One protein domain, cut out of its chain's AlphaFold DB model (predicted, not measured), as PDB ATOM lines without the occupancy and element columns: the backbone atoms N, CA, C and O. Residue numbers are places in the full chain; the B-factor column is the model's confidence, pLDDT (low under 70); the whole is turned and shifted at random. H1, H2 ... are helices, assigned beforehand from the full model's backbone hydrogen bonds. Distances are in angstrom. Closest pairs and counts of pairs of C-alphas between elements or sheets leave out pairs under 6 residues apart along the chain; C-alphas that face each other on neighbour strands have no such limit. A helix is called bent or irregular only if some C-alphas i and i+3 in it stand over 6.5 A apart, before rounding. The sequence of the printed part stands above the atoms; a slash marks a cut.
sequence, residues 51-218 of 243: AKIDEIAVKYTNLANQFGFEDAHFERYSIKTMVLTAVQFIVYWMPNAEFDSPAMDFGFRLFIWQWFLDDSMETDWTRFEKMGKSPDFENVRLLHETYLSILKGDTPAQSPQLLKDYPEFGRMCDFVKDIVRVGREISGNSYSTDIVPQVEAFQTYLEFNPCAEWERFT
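What this domain is: This is residues 51 to 218 of the 243 residues of an uncharacterized protein of Folsomia candida (UniProt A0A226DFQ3). Picture a long helix, H3, through the middle, with H2 crossing it on one side and H1 crossing H2; on the other side H6 packs on H3, H5 on H6, and H7 on H5. H6 kinks sharply near residue 187, and residues 213 to 218, with H8, stick out. The printed part has 168 residues with eight named helices, H1 to H8 in order, and no named strand: class all helix. It is compact, with a radius of gyration of the C-alphas of 16.1 A and spans of 48 by 35 by 31 A.

Where its parts are: Find C-alpha 51 at (269.704, 271.673, 299.782); from there H1 runs to residue 66, 22.9 A. H2 is residues 79 to 93, 20.8 A. At C-alpha 102, (288.403, 267.511, 294.745), begins H3, residues 102 to 125, 32.9 A; short H4 is 127 to 130. Next come H5, 137 to 152, 22.4 A, and H6, 169 to 194, 25.1 A, irregular, with C-alphas 186 and 189 9.4 A apart. H7 is 196 to 208, 18.1 A; H8, 214 to 218, ends at (269.810, 279.624, 262.399).

How they stand to each other: H1 touches H2, closest C-alphas Ala 57 and Leu 84, 5.0 A. H2 touches H3 at a steep tilt of 52 degrees, closest C-alphas Ala 86 and Ile 112, 5.3 A. H3 touches H6, closest C-alphas Arg 109 and Ile 179, 6.2 A. H5 touches H6, closest C-alphas Leu 151 and Val 180, 6.0 A. H7 touches H5, opposite ways at a shallow tilt of 12 degrees, closest C-alphas Leu 148 and Val 199, 6.4 A. H3 and H4 meet only through their link; H7 and H8 are apart. Every O i to N i+4 pair is within hydrogen-bond range in H1, H2, H5, H7 and H8, against 19 of 20 in H3 and 17 of 22 in H6; H4 is too short for such a pair.

The domain as a whole: The C-alphas farthest apart, of Glu 98 and Gly 132, are 48.0 A apart. The printed part has no cut; the links H1 to H2 and H5 to H6 are long. Look for pLDDT under 70 at residues 123 to 135, 157 to 163 and 208 to 218.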
ATOM      1  N   ALA A  51     269.068 270.685 298.913       90.44
ATOM      2  CA  ALA A  51     269.704 271.673 299.782       90.44
ATOM      3  C   ALA A  51     271.229 271.716 299.597       90.44
ATOM      4  O   ALA A  51     271.798 272.798 299.490       90.44
ATOM      5  N   LYS A  52     271.887 270.558 299.448       90.06
ATOM      6  CA  LYS A  52     273.338 270.489 299.191       90.06
ATOM      7  C   LYS A  52     273.712 271.095 297.842       90.06
ATOM      8  O   LYS A  52     274.754 271.730 297.711       90.06
ATOM      9  N   ILE A  53     272.863 270.900 296.834       90.94
ATOM     10  CA  ILE A  53     273.054 271.502 295.510       90.94
ATOM     11  C   ILE A  53     272.963 273.030 295.599       90.94
ATOM     12  O   ILE A  53     273.805 273.717 295.022       90.94
ATOM     13  N   ASP A  54     271.985 273.565 296.338       92.50
ATOM     14  CA  ASP A  54     271.845 275.014 296.531       92.50
ATOM     15  C   ASP A  54     273.006 275.606 297.344       92.50
ATOM     16  O   ASP A  54     273.548 276.641 296.963       92.50
ATOM     17  N   GLU A  55     273.457 274.932 298.408       95.00
ATOM     18  CA  GLU A  55     274.633 275.335 299.196       95.00
ATOM     19  C   GLU A  55     275.897 275.426 298.332       95.00
ATOM     20  O   GLU A  55     276.638 276.412 298.391       95.00
ATOM     21  N   ILE A  56     276.121 274.423 297.480       95.69
ATOM     22  CA  ILE A  56     277.226 274.420 296.523       95.69
ATOM     23  C   ILE A  56     277.071 275.539 295.490       95.69
ATOM     24  O   ILE A  56     278.046 276.234 295.199       95.69
ATOM     25  N   ALA A  57     275.864 275.770 294.974       95.88
ATOM     26  CA  ALA A  57     275.625 276.875 294.056       95.88
ATOM     27  C   ALA A  57     275.947 278.227 294.714       95.88
ATOM     28  O   ALA A  57     276.660 279.035 294.129       95.88
ATOM     29  N   VAL A  58     275.530 278.449 295.966       96.94
ATOM     30  CA  VAL A  58     275.873 279.661 296.732       96.94
ATOM     31  C   VAL A  58     277.386 279.796 296.926       96.94
ATOM     32  O   VAL A  58     277.932 280.879 296.710       96.94
ATOM     33  N   LYS A  59     278.087 278.710 297.284       97.25
ATOM     34  CA  LYS A  59     279.556 278.694 297.410       97.25
ATOM     35  C   LYS A  59     280.221 279.188 296.124       97.25
ATOM     36  O   LYS A  59     281.090 280.058 296.187       97.25
ATOM     37  N   TYR A  60     279.828 278.655 294.969       97.81
ATOM     38  CA  TYR A  60     280.463 279.019 293.704       97.81
ATOM     39  C   TYR A  60     279.994 280.352 293.130       97.81
ATOM     40  O   TYR A  60     280.779 281.018 292.465       97.81
ATOM     41  N   THR A  61     278.777 280.800 293.435       97.56
ATOM     42  CA  THR A  61     278.366 282.184 293.182       97.56
ATOM     43  C   THR A  61     279.267 283.154 293.937       97.56
ATOM     44  O   THR A  61     279.799 284.084 293.342       97.56
ATOM     45  N   ASN A  62     279.522 282.904 295.224       97.50
ATOM     46  CA  ASN A  62     280.426 283.744 296.010       97.50
ATOM     47  C   ASN A  62     281.858 283.723 295.463       97.50
ATOM     48  O   ASN A  62     282.515 284.759 295.451       97.50
ATOM     49  N   LEU A  63     282.337 282.567 294.993       96.94
ATOM     50  CA  LEU A  63     283.631 282.467 294.320       96.94
ATOM     51  C   LEU A  63     283.661 283.296 293.028       96.94
ATOM     52  O   LEU A  63     284.594 284.060 292.819       96.94
ATOM     53  N   ALA A  64     282.647 283.173 292.172       95.75
ATOM     54  CA  ALA A  64     282.570 283.940 290.934       95.75
ATOM     55  C   ALA A  64     282.546 285.456 291.209       95.75
ATOM     56  O   ALA A  64     283.265 286.215 290.561       95.75
ATOM     57  N   ASN A  65     281.831 285.887 292.250       95.12
ATOM     58  CA  ASN A  65     281.833 287.281 292.693       95.12
ATOM     59  C   ASN A  65     283.234 287.765 293.121       95.12
ATOM     60  O   ASN A  65     283.565 288.927 292.910       95.12
ATOM     61  N   GLN A  66     284.094 286.899 293.678       96.12
ATOM     62  CA  GLN A  66     285.486 287.263 294.011       96.12
ATOM     63  C   GLN A  66     286.341 287.541 292.770       96.12
ATOM     64  O   GLN A  66     287.271 288.342 292.843       96.12
ATOM     65  N   PHE A  67     286.010 286.928 291.630       93.50
ATOM     66  CA  PHE A  67     286.600 287.255 290.325       93.50
ATOM     67  C   PHE A  67     285.918 288.454 289.647       93.50
ATOM     68  O   PHE A  67     286.304 288.848 288.549       93.50
ATOM     69  N   GLY A  68     284.930 289.061 290.309       90.38
ATOM     70  CA  GLY A  68     284.232 290.254 289.851       90.38
ATOM     71  C   GLY A  68     283.072 289.984 288.899       90.38
ATOM     72  O   GLY A  68     282.665 290.920 288.221       90.38
ATOM     73  N   PHE A  69     282.570 288.749 288.796       90.69
ATOM     74  CA  PHE A  69     281.319 288.482 288.082       90.69
ATOM     75  C   PHE A  69     280.127 288.971 288.909       90.69
ATOM     76  O   PHE A  69     280.085 288.758 290.117       90.69
ATOM     77  N   GLU A  70     279.154 289.605 288.262       88.56
ATOM     78  CA  GLU A  70     277.955 290.145 288.904       88.56
ATOM     79  C   GLU A  70     276.718 289.829 288.057       88.56
ATOM     80  O   GLU A  70     276.831 289.601 286.854       88.56
ATOM     81  N   ASP A  71     275.523 289.871 288.656       87.00
ATOM     82  CA  ASP A  71     274.259 289.657 287.931       87.00
ATOM     83  C   ASP A  71     274.102 290.602 286.731       87.00
ATOM     84  O   ASP A  71     273.539 290.217 285.713       87.00
ATOM     85  N   ALA A  72     274.633 291.826 286.827       82.88
ATOM     86  CA  ALA A  72     274.566 292.823 285.762       82.88
ATOM     87  C   ALA A  72     275.337 292.431 284.487       82.88
ATOM     88  O   ALA A  72     275.118 293.048 283.446       82.88
ATOM     89  N   HIS A  73     276.230 291.438 284.560       78.62
ATOM     90  CA  HIS A  73     276.966 290.930 283.401       78.62
ATOM     91  C   HIS A  73     276.159 289.918 282.576       78.62
ATOM     92  O   HIS A  73     276.528 289.650 281.442       78.62
ATOM     93  N   PHE A  74     275.055 289.384 283.107       80.25
ATOM     94  CA  PHE A  74     274.258 288.350 282.448       80.25
ATOM     95  C   PHE A  74     272.879 288.905 282.069       80.25
ATOM     96  O   PHE A  74     272.087 289.294 282.927       80.25
ATOM     97  N   GLU A  75     272.551 288.933 280.773       74.06
ATOM     98  CA  GLU A  75     271.309 289.562 280.282       74.06
ATOM     99  C   GLU A  75     270.051 288.758 280.665       74.06
ATOM    100  O   GLU A  75     268.985 289.327 280.907       74.06
ATOM    101  N   ARG A  76     270.160 287.423 280.701       73.94
ATOM    102  CA  ARG A  76     268.999 286.520 280.792       73.94
ATOM    103  C   ARG A  76     268.731 285.996 282.199       73.94
ATOM    104  O   ARG A  76     267.571 285.851 282.586       73.94
ATOM    105  N   TYR A  77     269.780 285.666 282.946       82.31
ATOM    106  CA  TYR A  77     269.673 284.932 284.204       82.31
ATOM    107  C   TYR A  77     270.684 285.440 285.228       82.31
ATOM    108  O   TYR A  77     271.795 285.796 284.867       82.31
ATOM    109  N   SER A  78     270.321 285.411 286.514       88.62
ATOM    110  CA  SER A  78     271.265 285.725 287.597       88.62
ATOM    111  C   SER A  78     272.477 284.789 287.581       88.62
ATOM    112  O   SER A  78     272.363 283.618 287.190       88.62
ATOM    113  N   ILE A  79     273.605 285.253 288.116       91.62
ATOM    114  CA  ILE A  79     274.819 284.450 288.265       91.62
ATOM    115  C   ILE A  79     274.537 283.177 289.067       91.62
ATOM    116  O   ILE A  79     275.037 282.102 288.734       91.62
ATOM    117  N   LYS A  80     273.670 283.256 290.089       93.06
ATOM    118  CA  LYS A  80     273.275 282.093 290.892       93.06
ATOM    119  C   LYS A  80     272.561 281.046 290.042       93.06
ATOM    120  O   LYS A  80     272.826 279.860 290.203       93.06
ATOM    121  N   THR A  81     271.689 281.462 289.127       91.56
ATOM    122  CA  THR A  81     270.980 280.547 288.222       91.56
ATOM    123  C   THR A  81     271.941 279.855 287.255       91.56
ATOM    124  O   THR A  81     271.846 278.641 287.067       91.56
ATOM    125  N   MET A  82     272.889 280.601 286.680       91.06
ATOM    126  CA  MET A  82     273.920 280.045 285.794       91.06
ATOM    127  C   MET A  82     274.794 279.029 286.537       91.06
ATOM    128  O   MET A  82     274.957 277.892 286.092       91.06
ATOM    129  N   VAL A  83     275.270 279.393 287.730       95.75
ATOM    130  CA  VAL A  83     276.071 278.515 288.592       95.75
ATOM    131  C   VAL A  83     275.292 277.265 288.999       95.75
ATOM    132  O   VAL A  83     275.814 276.158 288.890       95.75
ATOM    133  N   LEU A  84     274.036 277.410 289.429       94.62
ATOM    134  CA  LEU A  84     273.177 276.280 289.786       94.62
ATOM    135  C   LEU A  84     273.017 275.304 288.615       94.62
ATOM    136  O   LEU A  84     273.094 274.091 288.810       94.62
ATOM    137  N   THR A  85     272.838 275.830 287.403       91.44
ATOM    138  CA  THR A  85     272.702 275.025 286.183       91.44
ATOM    139  C   THR A  85     273.983 274.244 285.900       91.44
ATOM    140  O   THR A  85     273.928 273.031 285.694       91.44
ATOM    141  N   ALA A  86     275.146 274.898 285.979       93.62
ATOM    142  CA  ALA A  86     276.443 274.243 285.819       93.62
ATOM    143  C   ALA A  86     276.672 273.141 286.872       93.62
ATOM    144  O   ALA A  86     277.094 272.036 286.529       93.62
ATOM    145  N   VAL A  87     276.333 273.409 288.139       94.00
ATOM    146  CA  VAL A  87     276.429 272.451 289.254       94.00
ATOM    147  C   VAL A  87     275.544 271.229 289.011       94.00
ATOM    148  O   VAL A  87     276.004 270.093 289.124       94.00
ATOM    149  N   GLN A  88     274.280 271.433 288.643       91.06
ATOM    150  CA  GLN A  88     273.363 270.331 288.345       91.06
ATOM    151  C   GLN A  88     273.837 269.511 287.142       91.06
ATOM    152  O   GLN A  88     273.793 268.278 287.178       91.06
ATOM    153  N   PHE A  89     274.333 270.185 286.103       90.38
ATOM    154  CA  PHE A  89     274.847 269.534 284.908       90.38
ATOM    155  C   PHE A  89     276.040 268.633 285.229       90.38
ATOM    156  O   PHE A  89     276.033 267.454 284.877       90.38
ATOM    157  N   ILE A  90     277.047 269.141 285.945       90.25
ATOM    158  CA  ILE A  90     278.254 268.355 286.223       90.25
ATOM    159  C   ILE A  90     277.992 267.208 287.198       90.25
ATOM    160  O   ILE A  90     278.560 266.126 287.050       90.25
ATOM    161  N   VAL A  91     277.060 267.388 288.139       88.25
ATOM    162  CA  VAL A  91     276.609 266.312 289.030       88.25
ATOM    163  C   VAL A  91     276.040 265.135 288.244       88.25
ATOM    164  O   VAL A  91     276.272 263.982 288.617       88.25
ATOM    165  N   TYR A  92     275.313 265.429 287.168       84.38
ATOM    166  CA  TYR A  92     274.771 264.429 286.259       84.38
ATOM    167  C   TYR A  92     275.847 263.847 285.327       84.38
ATOM    168  O   TYR A  92     275.861 262.642 285.082       84.38
ATOM    169  N   TRP A  93     276.760 264.685 284.827       84.06
ATOM    170  CA  TRP A  93     277.774 264.307 283.838       84.06
ATOM    171  C   TRP A  93     278.938 263.492 284.420       84.06
ATOM    172  O   TRP A  93     279.528 262.664 283.726       84.06
ATOM    173  N   MET A  94     279.248 263.675 285.706       84.25
ATOM    174  CA  MET A  94     280.288 262.942 286.436       84.25
ATOM    175  C   MET A  94     279.687 262.079 287.561       84.25
ATOM    176  O   MET A  94     279.945 262.328 288.741       84.25
ATOM    177  N   PRO A  95     278.908 261.029 287.234       78.81
ATOM    178  CA  PRO A  95     278.200 260.235 288.239       78.81
ATOM    179  C   PRO A  95     279.138 259.421 289.144       78.81
ATOM    180  O   PRO A  95     278.755 259.064 290.252       78.81
ATOM    181  N   ASN A  96     280.366 259.140 288.694       82.06
ATOM    182  CA  ASN A  96     281.327 258.307 289.424       82.06
ATOM    183  C   ASN A  96     282.224 259.087 290.394       82.06
ATOM    184  O   ASN A  96     282.924 258.473 291.193       82.06
ATOM    185  N   ALA A  97     282.251 260.416 290.312       83.56
ATOM    186  CA  ALA A  97     282.985 261.225 291.277       83.56
ATOM    187  C   ALA A  97     282.131 261.401 292.538       83.56
ATOM    188  O   ALA A  97     280.912 261.550 292.453       83.56
ATOM    189  N   GLU A  98     282.736 261.411 293.723       88.31
ATOM    190  CA  GLU A  98     282.006 261.763 294.946       88.31
ATOM    191  C   GLU A  98     281.659 263.255 294.934       88.31
ATOM    192  O   GLU A  98     282.402 264.069 294.381       88.31
ATOM    193  N   PHE A  99     280.508 263.622 295.500       88.75
ATOM    194  CA  PHE A  99     279.986 264.992 295.420       88.75
ATOM    195  C   PHE A  99     280.922 266.024 296.057       88.75
ATOM    196  O   PHE A  99     281.169 267.070 295.467       88.75
ATOM    197  N   ASP A 100     281.512 265.675 297.196       89.50
ATOM    198  CA  ASP A 100     282.410 266.548 297.955       89.50
ATOM    199  C   ASP A 100     283.897 266.330 297.599       89.50
ATOM    200  O   ASP A 100     284.791 266.793 298.307       89.50
ATOM    201  N   SER A 101     284.190 265.602 296.513       91.81
ATOM    202  CA  SER A 101     285.571 265.294 296.119       91.81
ATOM    203  C   SER A 101     286.281 266.476 295.447       91.81
ATOM    204  O   SER A 101     285.638 267.279 294.764       91.81
ATOM    205  N   PRO A 102     287.627 266.536 295.511       93.62
ATOM    206  CA  PRO A 102     288.403 267.511 294.745       93.62
ATOM    207  C   PRO A 102     288.139 267.446 293.233       93.62
ATOM    208  O   PRO A 102     288.085 268.477 292.570       93.62
ATOM    209  N   ALA A 103     287.906 266.248 292.685       90.25
ATOM    210  CA  ALA A 103     287.573 266.073 291.270       90.25
ATOM    211  C   ALA A 103     286.245 266.751 290.893       90.25
ATOM    212  O   ALA A 103     286.130 267.348 289.823       90.25
ATOM    213  N   MET A 104     285.249 266.689 291.780       93.38
ATOM    214  CA  MET A 104     283.980 267.386 291.593       93.38
ATOM    215  C   MET A 104     284.135 268.902 291.811       93.38
ATOM    216  O   MET A 104     283.556 269.662 291.043       93.38
ATOM    217  N   ASP A 105     284.973 269.358 292.759       95.31
ATOM    218  CA  ASP A 105     285.306 270.791 292.928       95.31
ATOM    219  C   ASP A 105     285.945 271.379 291.660       95.31
ATOM    220  O   ASP A 105     285.527 272.440 291.194       95.31
ATOM    221  N   PHE A 106     286.890 270.657 291.050       94.81
ATOM    222  CA  PHE A 106     287.461 271.017 289.751       94.81
ATOM    223  C   PHE A 106     286.390 271.057 288.652       94.81
ATOM    224  O   PHE A 106     286.308 272.032 287.904       94.81
ATOM    225  N   GLY A 107     285.536 270.029 288.585       94.00
ATOM    226  CA  GLY A 107     284.437 269.946 287.621       94.00
ATOM    227  C   GLY A 107     283.465 271.122 287.725       94.00
ATOM    228  O   GLY A 107     283.124 271.717 286.706       94.00
ATOM    229  N   PHE A 108     283.064 271.506 288.941       96.69
ATOM    230  CA  PHE A 108     282.203 272.667 289.171       96.69
ATOM    231  C   PHE A 108     282.826 273.946 288.613       96.69
ATOM    232  O   PHE A 108     282.182 274.638 287.827       96.69
ATOM    233  N   ARG A 109     284.086 274.242 288.959       97.44
ATOM    234  CA  ARG A 109     284.770 275.457 288.484       97.44
ATOM    235  C   ARG A 109     284.885 275.479 286.964       97.44
ATOM    236  O   ARG A 109     284.545 276.485 286.349       97.44
ATOM    237  N   LEU A 110     285.314 274.364 286.368       94.88
ATOM    238  CA  LEU A 110     285.493 274.258 284.923       94.88
ATOM    239  C   LEU A 110     284.178 274.481 284.170       94.88
ATOM    240  O   LEU A 110     284.148 275.258 283.221       94.88
ATOM    241  N   PHE A 111     283.090 273.838 284.600       94.44
ATOM    242  CA  PHE A 111     281.804 273.980 283.922       94.44
ATOM    243  C   PHE A 111     281.194 275.362 284.130       94.44
ATOM    244  O   PHE A 111     280.690 275.931 283.172       94.44
ATOM    245  N   ILE A 112     281.278 275.944 285.328       96.25
ATOM    246  CA  ILE A 112     280.810 277.322 285.552       96.25
ATOM    247  C   ILE A 112     281.524 278.283 284.602       96.25
ATOM    248  O   ILE A 112     280.876 279.092 283.946       96.25
ATOM    249  N   TRP A 113     282.844 278.150 284.487       95.25
ATOM    250  CA  TRP A 113     283.621 278.956 283.561       95.25
ATOM    251  C   TRP A 113     283.187 278.751 282.100       95.25
ATOM    252  O   TRP A 113     283.003 279.726 281.381       95.25
ATOM    253  N   GLN A 114     282.944 277.511 281.664       91.81
ATOM    254  CA  GLN A 114     282.441 277.233 280.310       91.81
ATOM    255  C   GLN A 114     281.071 277.869 280.048       91.81
ATOM    256  O   GLN A 114     280.873 278.447 278.985       91.81
ATOM    257  N   TRP A 115     280.152 277.816 281.014       90.69
ATOM    258  CA  TRP A 115     278.839 278.462 280.905       90.69
ATOM    259  C   TRP A 115     278.945 279.990 280.835       90.69
ATOM    260  O   TRP A 115     278.215 280.614 280.072       90.69
ATOM    261  N   PHE A 116     279.860 280.604 281.593       91.12
ATOM    262  CA  PHE A 116     280.109 282.048 281.498       91.12
ATOM    263  C   PHE A 116     280.723 282.437 280.155       91.12
ATOM    264  O   PHE A 116     280.388 283.490 279.612       91.12
ATOM    265  N   LEU A 117     281.596 281.589 279.601       87.94
ATOM    266  CA  LEU A 117     282.142 281.814 278.269       87.94
ATOM    267  C   LEU A 117     281.052 281.743 277.208       87.94
ATOM    268  O   LEU A 117     280.974 282.649 276.390       87.94
ATOM    269  N   ASP A 118     280.227 280.697 277.229       84.50
ATOM    270  CA  ASP A 118     279.130 280.504 276.278       84.50
ATOM    271  C   ASP A 118     278.190 281.722 276.261       84.50
ATOM    272  O   ASP A 118     277.952 282.299 275.202       84.50
ATOM    273  N   ASP A 119     277.791 282.220 277.438       83.88
ATOM    274  CA  ASP A 119     276.966 283.430 277.549       83.88
ATOM    275  C   ASP A 119     277.686 284.685 277.018       83.88
ATOM    276  O   ASP A 119     277.098 285.457 276.261       83.88
ATOM    277  N   SER A 120     278.980 284.857 277.322       79.31
ATOM    278  CA  SER A 120     279.788 285.984 276.813       79.31
ATOM    279  C   SER A 120     279.927 285.959 275.286       79.31
ATOM    280  O   SER A 120     279.893 287.002 274.627       79.31
ATOM    281  N   MET A 121     280.069 284.763 274.707       77.06
ATOM    282  CA  MET A 121     280.116 284.569 273.258       77.06
ATOM    283  C   MET A 121     278.766 284.883 272.618       77.06
ATOM    284  O   MET A 121     278.739 285.542 271.582       77.06
ATOM    285  N   GLU A 122     277.655 284.466 273.237       71.50
ATOM    286  CA  GLU A 122     276.301 284.727 272.741       71.50
ATOM    287  C   GLU A 122     275.880 286.196 272.841       71.50
ATOM    288  O   GLU A 122     275.130 286.657 271.982       71.50
ATOM    289  N   THR A 123     276.290 286.922 273.885       64.88
ATOM    290  CA  THR A 123     275.727 288.243 274.225       64.88
ATOM    291  C   THR A 123     276.628 289.411 273.839       64.88
ATOM    292  O   THR A 123     276.154 290.370 273.221       64.88
ATOM    293  N   ASP A 124     277.918 289.335 274.166       59.44
ATOM    294  CA  ASP A 124     278.861 290.440 274.004       59.44
ATOM    295  C   ASP A 124     279.627 290.359 272.685       59.44
ATOM    296  O   ASP A 124     279.841 291.379 272.027       59.44
ATOM    297  N   TRP A 125     279.999 289.160 272.232       55.81
ATOM    298  CA  TRP A 125     280.786 289.023 271.001       55.81
ATOM    299  C   TRP A 125     279.912 289.051 269.744       55.81
ATOM    300  O   TRP A 125     280.370 289.493 268.692       55.81
ATOM    301  N   THR A 126     278.630 288.706 269.862       53.50
ATOM    302  CA  THR A 126     277.614 288.974 268.826       53.50
ATOM    303  C   THR A 126     277.070 290.406 268.894       53.50
ATOM    304  O   THR A 126     276.383 290.858 267.978       53.50
ATOM    305  N   ARG A 127     277.379 291.188 269.941       55.19
ATOM    306  CA  ARG A 127     276.903 292.578 270.079       55.19
ATOM    307  C   ARG A 127     277.374 293.469 268.932       55.19
ATOM    308  O   ARG A 127     276.695 294.440 268.591       55.19
ATOM    309  N   PHE A 128     278.493 293.118 268.301       58.12
ATOM    310  CA  PHE A 128     278.946 293.739 267.062       58.12
ATOM    311  C   PHE A 128     277.869 293.653 265.968       58.12
ATOM    312  O   PHE A 128     277.579 294.677 265.351       58.12
ATOM    313  N   GLU A 129     277.174 292.521 265.824       54.16
ATOM    314  CA  GLU A 129     276.090 292.335 264.848       54.16
ATOM    315  C   GLU A 129     274.907 293.265 265.137       54.16
ATOM    316  O   GLU A 129     274.408 293.937 264.231       54.16
ATOM    317  N   LYS A 130     274.522 293.416 266.416       54.66
ATOM    318  CA  LYS A 130     273.484 294.376 266.848       54.66
ATOM    319  C   LYS A 130     273.858 295.832 266.526       54.66
ATOM    320  O   LYS A 130     272.973 296.672 266.376       54.66
ATOM    321  N   MET A 131     275.151 296.142 266.406       59.19
ATOM    322  CA  MET A 131     275.673 297.457 266.006       59.19
ATOM    323  C   MET A 131     276.033 297.551 264.512       59.19
ATOM    324  O   MET A 131     276.616 298.554 264.094       59.19
ATOM    325  N   GLY A 132     275.728 296.526 263.706       60.69
ATOM    326  CA  GLY A 132     276.070 296.470 262.282       60.69
ATOM    327  C   GLY A 132     277.574 296.361 261.995       60.69
ATOM    328  O   GLY A 132     278.022 296.737 260.914       60.69
ATOM    329  N   LYS A 133     278.364 295.892 262.963       63.75
ATOM    330  CA  LYS A 133     279.802 295.629 262.843       63.75
ATOM    331  C   LYS A 133     280.048 294.121 262.841       63.75
ATOM    332  O   LYS A 133     279.332 293.372 263.491       63.75
ATOM    333  N   SER A 134     281.079 293.668 262.142       63.09
ATOM    334  CA  SER A 134     281.562 292.295 262.313       63.09
ATOM    335  C   SER A 134     282.460 292.219 263.555       63.09
ATOM    336  O   SER A 134     283.170 293.194 263.824       63.09
ATOM    337  N   PRO A 135     282.453 291.099 264.300       66.00
ATOM    338  CA  PRO A 135     283.443 290.855 265.343       66.00
ATOM    339  C   PRO A 135     284.862 290.952 264.771       66.00
ATOM    340  O   PRO A 135     285.108 290.537 263.634       66.00
ATOM    341  N   ASP A 136     285.806 291.474 265.554       74.19
ATOM    342  CA  ASP A 136     287.222 291.394 265.198       74.19
ATOM    343  C   ASP A 136     287.724 289.972 265.474       74.19
ATOM    344  O   ASP A 136     288.056 289.607 266.604       74.19
ATOM    345  N   PHE A 137     287.731 289.146 264.428       75.62
ATOM    346  CA  PHE A 137     288.106 287.737 264.522       75.62
ATOM    347  C   PHE A 137     289.547 287.520 264.996       75.62
ATOM    348  O   PHE A 137     289.823 286.483 265.597       75.62
ATOM    349  N   GLU A 138     290.456 288.478 264.788       77.19
ATOM    350  CA  GLU A 138     291.818 288.371 265.319       77.19
ATOM    351  C   GLU A 138     291.827 288.537 266.840       77.19
ATOM    352  O   GLU A 138     292.494 287.770 267.536       77.19
ATOM    353  N   ASN A 139     291.023 289.459 267.377       78.44
ATOM    354  CA  ASN A 139     290.870 289.599 268.825       78.44
ATOM    355  C   ASN A 139     290.174 288.379 269.429       78.44
ATOM    356  O   ASN A 139     290.654 287.856 270.428       78.44
ATOM    357  N   VAL A 140     289.100 287.869 268.817       79.56
ATOM    358  CA  VAL A 140     288.421 286.648 269.298       79.56
ATOM    359  C   VAL A 140     289.384 285.459 269.332       79.56
ATOM    360  O   VAL A 140     289.462 284.746 270.332       79.56
ATOM    361  N   ARG A 141     290.187 285.281 268.278       80.69
ATOM    362  CA  ARG A 141     291.217 284.239 268.234       80.69
ATOM    363  C   ARG A 141     292.255 284.421 269.340       80.69
ATOM    364  O   ARG A 141     292.590 283.451 270.014       80.69
ATOM    365  N   LEU A 142     292.709 285.649 269.582       82.62
ATOM    366  CA  LEU A 142     293.640 285.959 270.667       82.62
ATOM    367  C   LEU A 142     293.056 285.629 272.054       82.62
ATOM    368  O   LEU A 142     293.773 285.093 272.904       82.62
ATOM    369  N   LEU A 143     291.770 285.912 272.291       85.06
ATOM    370  CA  LEU A 143     291.070 285.547 273.532       85.06
ATOM    371  C   LEU A 143     291.083 284.027 273.732       85.06
ATOM    372  O   LEU A 143     291.493 283.541 274.787       85.06
ATOM    373  N   HIS A 144     290.691 283.277 272.697       86.94
ATOM    374  CA  HIS A 144     290.676 281.814 272.700       86.94
ATOM    375  C   HIS A 144     292.062 281.224 272.960       86.94
ATOM    376  O   HIS A 144     292.225 280.414 273.874       86.94
ATOM    377  N   GLU A 145     293.071 281.663 272.207       87.12
ATOM    378  CA  GLU A 145     294.460 281.224 272.367       87.12
ATOM    379  C   GLU A 145     294.972 281.517 273.788       87.12
ATOM    380  O   GLU A 145     295.653 280.683 274.389       87.12
ATOM    381  N   THR A 146     294.581 282.655 274.370       89.44
ATOM    382  CA  THR A 146     294.928 283.011 275.752       89.44
ATOM    383  C   THR A 146     294.291 282.059 276.761       89.44
ATOM    384  O   THR A 146     294.996 281.545 277.630       89.44
ATOM    385  N   TYR A 147     292.990 281.772 276.658       90.44
ATOM    386  CA  TYR A 147     292.329 280.826 277.563       90.44
ATOM    387  C   TYR A 147     292.927 279.421 277.466       90.44
ATOM    388  O   TYR A 147     293.204 278.802 278.493       90.44
ATOM    389  N   LEU A 148     293.176 278.941 276.244       91.19
ATOM    390  CA  LEU A 148     293.791 277.636 275.997       91.19
ATOM    391  C   LEU A 148     295.207 277.566 276.578       91.19
ATOM    392  O   LEU A 148     295.567 276.563 277.190       91.19
ATOM    393  N   SER A 149     296.000 278.631 276.428       91.50
ATOM    394  CA  SER A 149     297.342 278.727 277.012       91.50
ATOM    395  C   SER A 149     297.298 278.670 278.540       91.50
ATOM    396  O   SER A 149     298.006 277.862 279.140       91.50
ATOM    397  N   ILE A 150     296.408 279.441 279.173       93.50
ATOM    398  CA  ILE A 150     296.260 279.415 280.633       93.50
ATOM    399  C   ILE A 150     295.803 278.023 281.093       93.50
ATOM    400  O   ILE A 150     296.407 277.493 282.019       93.50
ATOM    401  N   LEU A 151     294.814 277.397 280.438       92.81
ATOM    402  CA  LEU A 151     294.337 276.043 280.773       92.81
ATOM    403  C   LEU A 151     295.428 274.970 280.655       92.81
ATOM    404  O   LEU A 151     295.451 274.041 281.456       92.81
ATOM    405  N   LYS A 152     296.360 275.087 279.702       91.69
ATOM    406  CA  LYS A 152     297.543 274.204 279.629       91.69
ATOM    407  C   LYS A 152     298.514 274.430 280.793       91.69
ATOM    408  O   LYS A 152     299.370 273.593 281.073       91.69
ATOM    409  N   GLY A 153     298.357 275.540 281.509       89.06
ATOM    410  CA  GLY A 153     299.253 275.988 282.560       89.06
ATOM    411  C   GLY A 153     300.438 276.801 282.042       89.06
ATOM    412  O   GLY A 153     301.397 277.006 282.795       89.06
ATOM    413  N   ASP A 154     300.369 277.257 280.793       87.94
ATOM    414  CA  ASP A 154     301.384 278.081 280.157       87.94
ATOM    415  C   ASP A 154     301.180 279.564 280.495       87.94
ATOM    416  O   ASP A 154     300.119 280.002 280.951       87.94
ATOM    417  N   THR A 155     302.225 280.362 280.275       82.38
ATOM    418  CA  THR A 155     302.103 281.822 280.345       82.38
ATOM    419  C   THR A 155     301.600 282.336 278.996       82.38
ATOM    420  O   THR A 155     302.264 282.079 277.989       82.38
ATOM    421  N   PRO A 156     300.471 283.063 278.943       79.25
ATOM    422  CA  PRO A 156     299.953 283.575 277.683       79.25
ATOM    423  C   PRO A 156     300.913 284.595 277.062       79.25
ATOM    424  O   PRO A 156     301.571 285.367 277.761       79.25
ATOM    425  N   ALA A 157     300.976 284.614 275.728       66.81
ATOM    426  CA  ALA A 157     301.898 285.463 274.972       66.81
ATOM    427  C   ALA A 157     301.588 286.970 275.085       66.81
ATOM    428  O   ALA A 157     302.453 287.798 274.798       66.81
ATOM    429  N   GLN A 158     300.365 287.335 275.484       64.56
ATOM    430  CA  GLN A 158     299.913 288.720 275.621       64.56
ATOM    431  C   GLN A 158     299.099 288.906 276.908       64.56
ATOM    432  O   GLN A 158     298.434 287.980 277.377       64.56
ATOM    433  N   SER A 159     299.169 290.104 277.501       59.12
ATOM    434  CA  SER A 159     298.502 290.382 278.777       59.12
ATOM    435  C   SER A 159     296.987 290.565 278.594       59.12
ATOM    436  O   SER A 159     296.587 291.351 277.732       59.12
ATOM    437  N   PRO A 160     296.135 289.955 279.441       55.41
ATOM    438  CA  PRO A 160     294.676 290.013 279.315       55.41
ATOM    439  C   PRO A 160     294.042 291.411 279.393       55.41
ATOM    440  O   PRO A 160     292.881 291.590 279.047       55.41
ATOM    441  N   GLN A 161     294.771 292.433 279.852       56.19
ATOM    442  CA  GLN A 161     294.210 293.773 280.077       56.19
ATOM    443  C   GLN A 161     294.121 294.665 278.819       56.19
ATOM    444  O   GLN A 161     293.829 295.854 278.936       56.19
ATOM    445  N   LEU A 162     294.387 294.141 277.618       57.16
ATOM    446  CA  LEU A 162     294.515 294.956 276.399       57.16
ATOM    447  C   LEU A 162     293.214 295.148 275.598       57.16
ATOM    448  O   LEU A 162     293.139 296.074 274.791       57.16
ATOM    449  N   LEU A 163     292.176 294.341 275.833       69.88
ATOM    450  CA  LEU A 163     290.996 294.285 274.963       69.88
ATOM    451  C   LEU A 163     289.764 294.947 275.603       69.88
ATOM    452  O   LEU A 163     288.924 294.292 276.209       69.88
ATOM    453  N   LYS A 164     289.650 296.276 275.450       71.06
ATOM    454  CA  LYS A 164     288.552 297.088 276.021       71.06
ATOM    455  C   LYS A 164     287.155 296.685 275.546       71.06
ATOM    456  O   LYS A 164     286.196 296.892 276.281       71.06
ATOM    457  N   ASP A 165     287.057 296.123 274.345       74.06
ATOM    458  CA  ASP A 165     285.787 295.679 273.765       74.06
ATOM    459  C   ASP A 165     285.299 294.338 274.349       74.06
ATOM    460  O   ASP A 165     284.215 293.874 274.010       74.06
ATOM    461  N   TYR A 166     286.085 293.731 275.246       78.75
ATOM    462  CA  TYR A 166     285.841 292.419 275.840       78.75
ATOM    463  C   TYR A 166     285.950 292.500 277.375       78.75
ATOM    464  O   TYR A 166     286.919 292.006 277.958       78.75
ATOM    465  N   PRO A 167     284.984 293.150 278.054       76.38
ATOM    466  CA  PRO A 167     285.079 293.483 279.479       76.38
ATOM    467  C   PRO A 167     285.224 292.258 280.394       76.38
ATOM    468  O   PRO A 167     285.916 292.336 281.410       76.38
ATOM    469  N   GLU A 168     284.653 291.114 280.012       81.25
ATOM    470  CA  GLU A 168     284.718 289.883 280.807       81.25
ATOM    471  C   GLU A 168     286.041 289.116 280.663       81.25
ATOM    472  O   GLU A 168     286.338 288.242 281.478       81.25
ATOM    473  N   PHE A 169     286.887 289.462 279.686       85.50
ATOM    474  CA  PHE A 169     288.103 288.704 279.377       85.50
ATOM    475  C   PHE A 169     289.051 288.567 280.571       85.50
ATOM    476  O   PHE A 169     289.501 287.466 280.889       85.50
ATOM    477  N   GLY A 170     289.333 289.673 281.265       86.81
ATOM    478  CA  GLY A 170     290.242 289.662 282.412       86.81
ATOM    479  C   GLY A 170     289.746 288.750 283.535       86.81
ATOM    480  O   GLY A 170     290.505 287.925 284.044       86.81
ATOM    481  N   ARG A 171     288.451 288.842 283.858       89.25
ATOM    482  CA  ARG A 171     287.806 288.030 284.901       89.25
ATOM    483  C   ARG A 171     287.801 286.552 284.531       89.25
ATOM    484  O   ARG A 171     288.130 285.702 285.354       89.25
ATOM    485  N   MET A 172     287.506 286.255 283.267       91.12
ATOM    486  CA  MET A 172     287.567 284.905 282.719       91.12
ATOM    487  C   MET A 172     288.981 284.334 282.805       91.12
ATOM    488  O   MET A 172     289.139 283.208 283.264       91.12
ATOM    489  N   CYS A 173     290.017 285.099 282.449       92.00
ATOM    490  CA  CYS A 173     291.408 284.670 282.612       92.00
ATOM    491  C   CYS A 173     291.761 284.367 284.070       92.00
ATOM    492  O   CYS A 173     292.430 283.369 284.335       92.00
ATOM    493  N   ASP A 174     291.342 285.211 285.010       92.69
ATOM    494  CA  ASP A 174     291.637 285.004 286.427       92.69
ATOM    495  C   ASP A 174     290.907 283.779 286.991       92.69
ATOM    496  O   ASP A 174     291.504 283.006 287.743       92.69
ATOM    497  N   PHE A 175     289.681 283.516 286.533       95.50
ATOM    498  CA  PHE A 175     288.962 282.298 286.894       95.50
ATOM    499  C   PHE A 175     289.624 281.040 286.293       95.50
ATOM    500  O   PHE A 175     289.819 280.050 287.000       95.50
ATOM    501  N   VAL A 176     290.090 281.072 285.033       94.62
ATOM    502  CA  VAL A 176     290.870 279.949 284.463       94.62
ATOM    503  C   VAL A 176     292.140 279.682 285.266       94.62
ATOM    504  O   VAL A 176     292.461 278.525 285.533       94.62
ATOM    505  N   LYS A 177     292.871 280.721 285.686       95.19
ATOM    506  CA  LYS A 177     294.076 280.539 286.517       95.19
ATOM    507  C   LYS A 177     293.756 279.816 287.824       95.19
ATOM    508  O   LYS A 177     294.553 278.992 288.268       95.19
ATOM    509  N   ASP A 178     292.605 280.090 288.428       96.31
ATOM    510  CA  ASP A 178     292.154 279.375 289.618       96.31
ATOM    511  C   ASP A 178     291.787 277.910 289.327       96.31
ATOM    512  O   ASP A 178     292.187 277.026 290.085       96.31
ATOM    513  N   ILE A 179     291.140 277.623 288.192       96.31
ATOM    514  CA  ILE A 179     290.907 276.244 287.720       96.31
ATOM    515  C   ILE A 179     292.236 275.492 287.581       96.31
ATOM    516  O   ILE A 179     292.364 274.363 288.054       96.31
ATOM    517  N   VAL A 180     293.246 276.119 286.976       95.88
ATOM    518  CA  VAL A 180     294.589 275.544 286.797       95.88
ATOM    519  C   VAL A 180     295.276 275.318 288.139       95.88
ATOM    520  O   VAL A 180     295.881 274.267 288.346       95.88
ATOM    521  N   ARG A 181     295.168 276.270 289.075       96.00
ATOM    522  CA  ARG A 181     295.694 276.131 290.440       96.00
ATOM    523  C   ARG A 181     295.106 274.897 291.123       96.00
ATOM    524  O   ARG A 181     295.866 274.054 291.589       96.00
ATOM    525  N   VAL A 182     293.779 274.758 291.123       95.31
ATOM    526  CA  VAL A 182     293.086 273.604 291.722       95.31
ATOM    527  C   VAL A 182     293.442 272.306 290.997       95.31
ATOM    528  O   VAL A 182     293.731 271.300 291.637       95.31
ATOM    529  N   GLY A 183     293.497 272.321 289.664       94.69
ATOM    530  CA  GLY A 183     293.905 271.159 288.876       94.69
ATOM    531  C   GLY A 183     295.320 270.683 289.217       94.69
ATOM    532  O   GLY A 183     295.550 269.485 289.366       94.69
ATOM    533  N   ARG A 184     296.261 271.610 289.423       95.25
ATOM    534  CA  ARG A 184     297.626 271.300 289.877       95.25
ATOM    535  C   ARG A 184     297.677 270.807 291.319       95.25
ATOM    536  O   ARG A 184     298.494 269.948 291.618       95.25
ATOM    537  N   GLU A 185     296.822 271.307 292.206       94.94
ATOM    538  CA  GLU A 185     296.717 270.793 293.581       94.94
ATOM    539  C   GLU A 185     296.229 269.335 293.614       94.94
ATOM    540  O   GLU A 185     296.656 268.570 294.475       94.94
ATOM    541  N   ILE A 186     295.382 268.936 292.658       92.38
ATOM    542  CA  ILE A 186     294.824 267.579 292.552       92.38
ATOM    543  C   ILE A 186     295.783 266.618 291.841       92.38
ATOM    544  O   ILE A 186     296.090 265.550 292.369       92.38
ATOM    545  N   SER A 187     296.243 266.982 290.642       89.75
ATOM    546  CA  SER A 187     297.053 266.116 289.772       89.75
ATOM    547  C   SER A 187     298.564 266.283 289.984       89.75
ATOM    548  O   SER A 187     299.366 265.478 289.511       89.75
ATOM    549  N   GLY A 188     299.007 267.331 290.680       91.25
ATOM    550  CA  GLY A 188     300.428 267.629 290.849       91.25
ATOM    551  C   GLY A 188     301.145 267.750 289.503       91.25
ATOM    552  O   GLY A 188     300.715 268.475 288.604       91.25
ATOM    553  N   ASN A 189     302.234 266.995 289.352       89.38
ATOM    554  CA  ASN A 189     303.054 267.000 288.140       89.38
ATOM    555  C   ASN A 189     302.360 266.371 286.919       89.38
ATOM    556  O   ASN A 189     302.839 266.579 285.808       89.38
ATOM    557  N   SER A 190     301.269 265.608 287.085       91.06
ATOM    558  CA  SER A 190     300.556 265.018 285.942       91.06
ATOM    559  C   SER A 190     299.563 265.974 285.291       91.06
ATOM    560  O   SER A 190     299.122 265.696 284.180       91.06
ATOM    561  N   TYR A 191     299.263 267.125 285.910       92.31
ATOM    562  CA  TYR A 191     298.269 268.076 285.402       92.31
ATOM    563  C   TYR A 191     298.474 268.427 283.925       92.31
ATOM    564  O   TYR A 191     297.534 268.363 283.140       92.31
ATOM    565  N   SER A 192     299.711 268.753 283.537       88.12
ATOM    566  CA  SER A 192     300.049 269.157 282.165       88.12
ATOM    567  C   SER A 192     299.804 268.068 281.126       88.12
ATOM    568  O   SER A 192     299.726 268.379 279.947       88.12
ATOM    569  N   THR A 193     299.712 266.806 281.543       89.44
ATOM    570  CA  THR A 193     299.371 265.673 280.678       89.44
ATOM    571  C   THR A 193     297.875 265.379 280.756       89.44
ATOM    572  O   THR A 193     297.229 265.189 279.730       89.44
ATOM    573  N   ASP A 194     297.315 265.391 281.967       88.31
ATOM    574  CA  ASP A 194     295.922 265.036 282.237       88.31
ATOM    575  C   ASP A 194     294.928 266.027 281.623       88.31
ATOM    576  O   ASP A 194     293.824 265.623 281.273       88.31
ATOM    577  N   ILE A 195     295.306 267.306 281.496       90.75
ATOM    578  CA  ILE A 195     294.438 268.373 280.975       90.75
ATOM    579  C   ILE A 195     294.407 268.443 279.441       90.75
ATOM    580  O   ILE A 195     293.514 269.071 278.871       90.75
ATOM    581  N   VAL A 196     295.373 267.817 278.757       88.12
ATOM    582  CA  VAL A 196     295.544 267.928 277.296       88.12
ATOM    583  C   VAL A 196     294.285 267.516 276.530       88.12
ATOM    584  O   VAL A 196     293.829 268.324 275.720       88.12
ATOM    585  N   PRO A 197     293.655 266.353 276.797       87.56
ATOM    586  CA  PRO A 197     292.464 265.943 276.052       87.56
ATOM    587  C   PRO A 197     291.302 266.938 276.182       87.56
ATOM    588  O   PRO A 197     290.555 267.166 275.232       87.56
ATOM    589  N   GLN A 198     291.143 267.552 277.354       86.31
ATOM    590  CA  GLN A 198     290.104 268.541 277.626       86.31
ATOM    591  C   GLN A 198     290.402 269.841 276.888       86.31
ATOM    592  O   GLN A 198     289.489 270.431 276.315       86.31
ATOM    593  N   VAL A 199     291.665 270.272 276.861       88.38
ATOM    594  CA  VAL A 199     292.072 271.462 276.108       88.38
ATOM    595  C   VAL A 199     291.903 271.252 274.608       88.38
ATOM    596  O   VAL A 199     291.413 272.153 273.941       88.38
ATOM    597  N   GLU A 200     292.242 270.081 274.071       86.00
ATOM    598  CA  GLU A 200     292.048 269.753 272.651       86.00
ATOM    599  C   GLU A 200     290.563 269.713 272.266       86.00
ATOM    600  O   GLU A 200     290.163 270.286 271.250       86.00
ATOM    601  N   ALA A 201     289.722 269.089 273.097       83.12
ATOM    602  CA  ALA A 201     288.274 269.081 272.893       83.12
ATOM    603  C   ALA A 201     287.693 270.503 272.932       83.12
ATOM    604  O   ALA A 201     286.833 270.858 272.127       83.12
ATOM    605  N   PHE A 202     288.189 271.330 273.848       84.81
ATOM    606  CA  PHE A 202     287.742 272.705 273.986       84.81
ATOM    607  C   PHE A 202     288.240 273.605 272.851       84.81
ATOM    608  O   PHE A 202     287.464 274.380 272.305       84.81
ATOM    609  N   GLN A 203     289.493 273.450 272.425       85.81
ATOM    610  CA  GLN A 203     290.036 274.101 271.235       85.81
ATOM    611  C   GLN A 203     289.187 273.767 270.008       85.81
ATOM    612  O   GLN A 203     288.793 274.668 269.278       85.81
ATOM    613  N   THR A 204     288.829 272.493 269.843       80.56
ATOM    614  CA  THR A 204     287.937 272.042 268.771       80.56
ATOM    615  C   THR A 204     286.598 272.785 268.831       80.56
ATOM    616  O   THR A 204     286.158 273.337 267.830       80.56
ATOM    617  N   TYR A 205     285.965 272.873 270.005       81.06
ATOM    618  CA  TYR A 205     284.725 273.638 270.181       81.06
ATOM    619  C   TYR A 205     284.879 275.123 269.804       81.06
ATOM    620  O   TYR A 205     284.040 275.645 269.074       81.06
ATOM    621  N   LEU A 206     285.960 275.786 270.227       80.00
ATOM    622  CA  LEU A 206     286.221 277.194 269.899       80.00
ATOM    623  C   LEU A 206     286.514 277.418 268.405       80.00
ATOM    624  O   LEU A 206     286.150 278.457 267.858       80.00
ATOM    625  N   GLU A 207     287.142 276.452 267.732       71.44
ATOM    626  CA  GLU A 207     287.406 276.479 266.287       71.44
ATOM    627  C   GLU A 207     286.143 276.209 265.452       71.44
ATOM    628  O   GLU A 207     285.976 276.804 264.388       71.44
ATOM    629  N   PHE A 208     285.238 275.344 265.934       64.31
ATOM    630  CA  PHE A 208     283.927 275.072 265.322       64.31
ATOM    631  C   PHE A 208     282.861 276.115 265.658       64.31
ATOM    632  O   PHE A 208     281.779 276.084 265.070       64.31
ATOM    633  N   ASN A 209     283.163 277.048 266.559       58.38
ATOM    634  CA  ASN A 209     282.320 278.190 266.872       58.38
ATOM    635  C   ASN A 209     282.905 279.500 266.306       58.38
ATOM    636  O   ASN A 209     283.120 280.452 267.061       58.38
ATOM    637  N   PRO A 210     283.173 279.621 264.984       51.34
ATOM    638  CA  PRO A 210     283.269 280.946 264.416       51.34
ATOM    639  C   PRO A 210     281.850 281.508 264.499       51.34
ATOM    640  O   PRO A 210     280.941 280.974 263.863       51.34
ATOM    641  N   CYS A 211     281.644 282.593 265.245       45.69
ATOM    642  CA  CYS A 211     280.359 283.303 265.310       45.69
ATOM    643  C   CYS A 211     279.723 283.565 263.916       45.69
ATOM    644  O   CYS A 211     278.530 283.803 263.821       45.69
ATOM    645  N   ALA A 212     280.482 283.434 262.820       40.09
ATOM    646  CA  ALA A 212     280.018 283.481 261.435       40.09
ATOM    647  C   ALA A 212     279.220 282.255 260.909       40.09
ATOM    648  O   ALA A 212     278.530 282.392 259.899       40.09
ATOM    649  N   GLU A 213     279.289 281.055 261.505       39.47
ATOM    650  CA  GLU A 213     278.530 279.883 261.001       39.47
ATOM    651  C   GLU A 213     277.200 279.631 261.719       39.47
ATOM    652  O   GLU A 213     276.337 278.933 261.175       39.47
ATOM    653  N   TRP A 214     276.964 280.273 262.865       38.44
ATOM    654  CA  TRP A 214     275.656 280.237 263.520       38.44
ATOM    655  C   TRP A 214     274.555 280.851 262.643       38.44
ATOM    656  O   TRP A 214     273.455 280.296 262.597       38.44
ATOM    657  N   GLU A 215     274.843 281.882 261.834       37.06
ATOM    658  CA  GLU A 215     273.893 282.406 260.834       37.06
ATOM    659  C   GLU A 215     273.523 281.368 259.759       37.06
ATOM    660  O   GLU A 215     272.370 281.310 259.322       37.06
ATOM    661  N   ARG A 216     274.450 280.487 259.350       36.06
ATOM    662  CA  ARG A 216     274.145 279.449 258.344       36.06
ATOM    663  C   ARG A 216     273.173 278.398 258.865       36.06
ATOM    664  O   ARG A 216     272.401 277.864 258.070       36.06
ATOM    665  N   PHE A 217     273.180 278.116 260.167       31.28
ATOM    666  CA  PHE A 217     272.284 277.123 260.765       31.28
ATOM    667  C   PHE A 217     271.004 277.717 261.369       31.28
ATOM    668  O   PHE A 217     269.986 277.024 261.381       31.28
ATOM    669  N   THR A 218     270.999 278.985 261.796       31.33
ATOM    670  CA  THR A 218     269.810 279.624 262.399       31.33
ATOM    671  C   THR A 218     268.968 280.450 261.422       31.33
ATOM    672  O   THR A 218     267.764 280.579 261.636       31.33
TER     673      THR A 218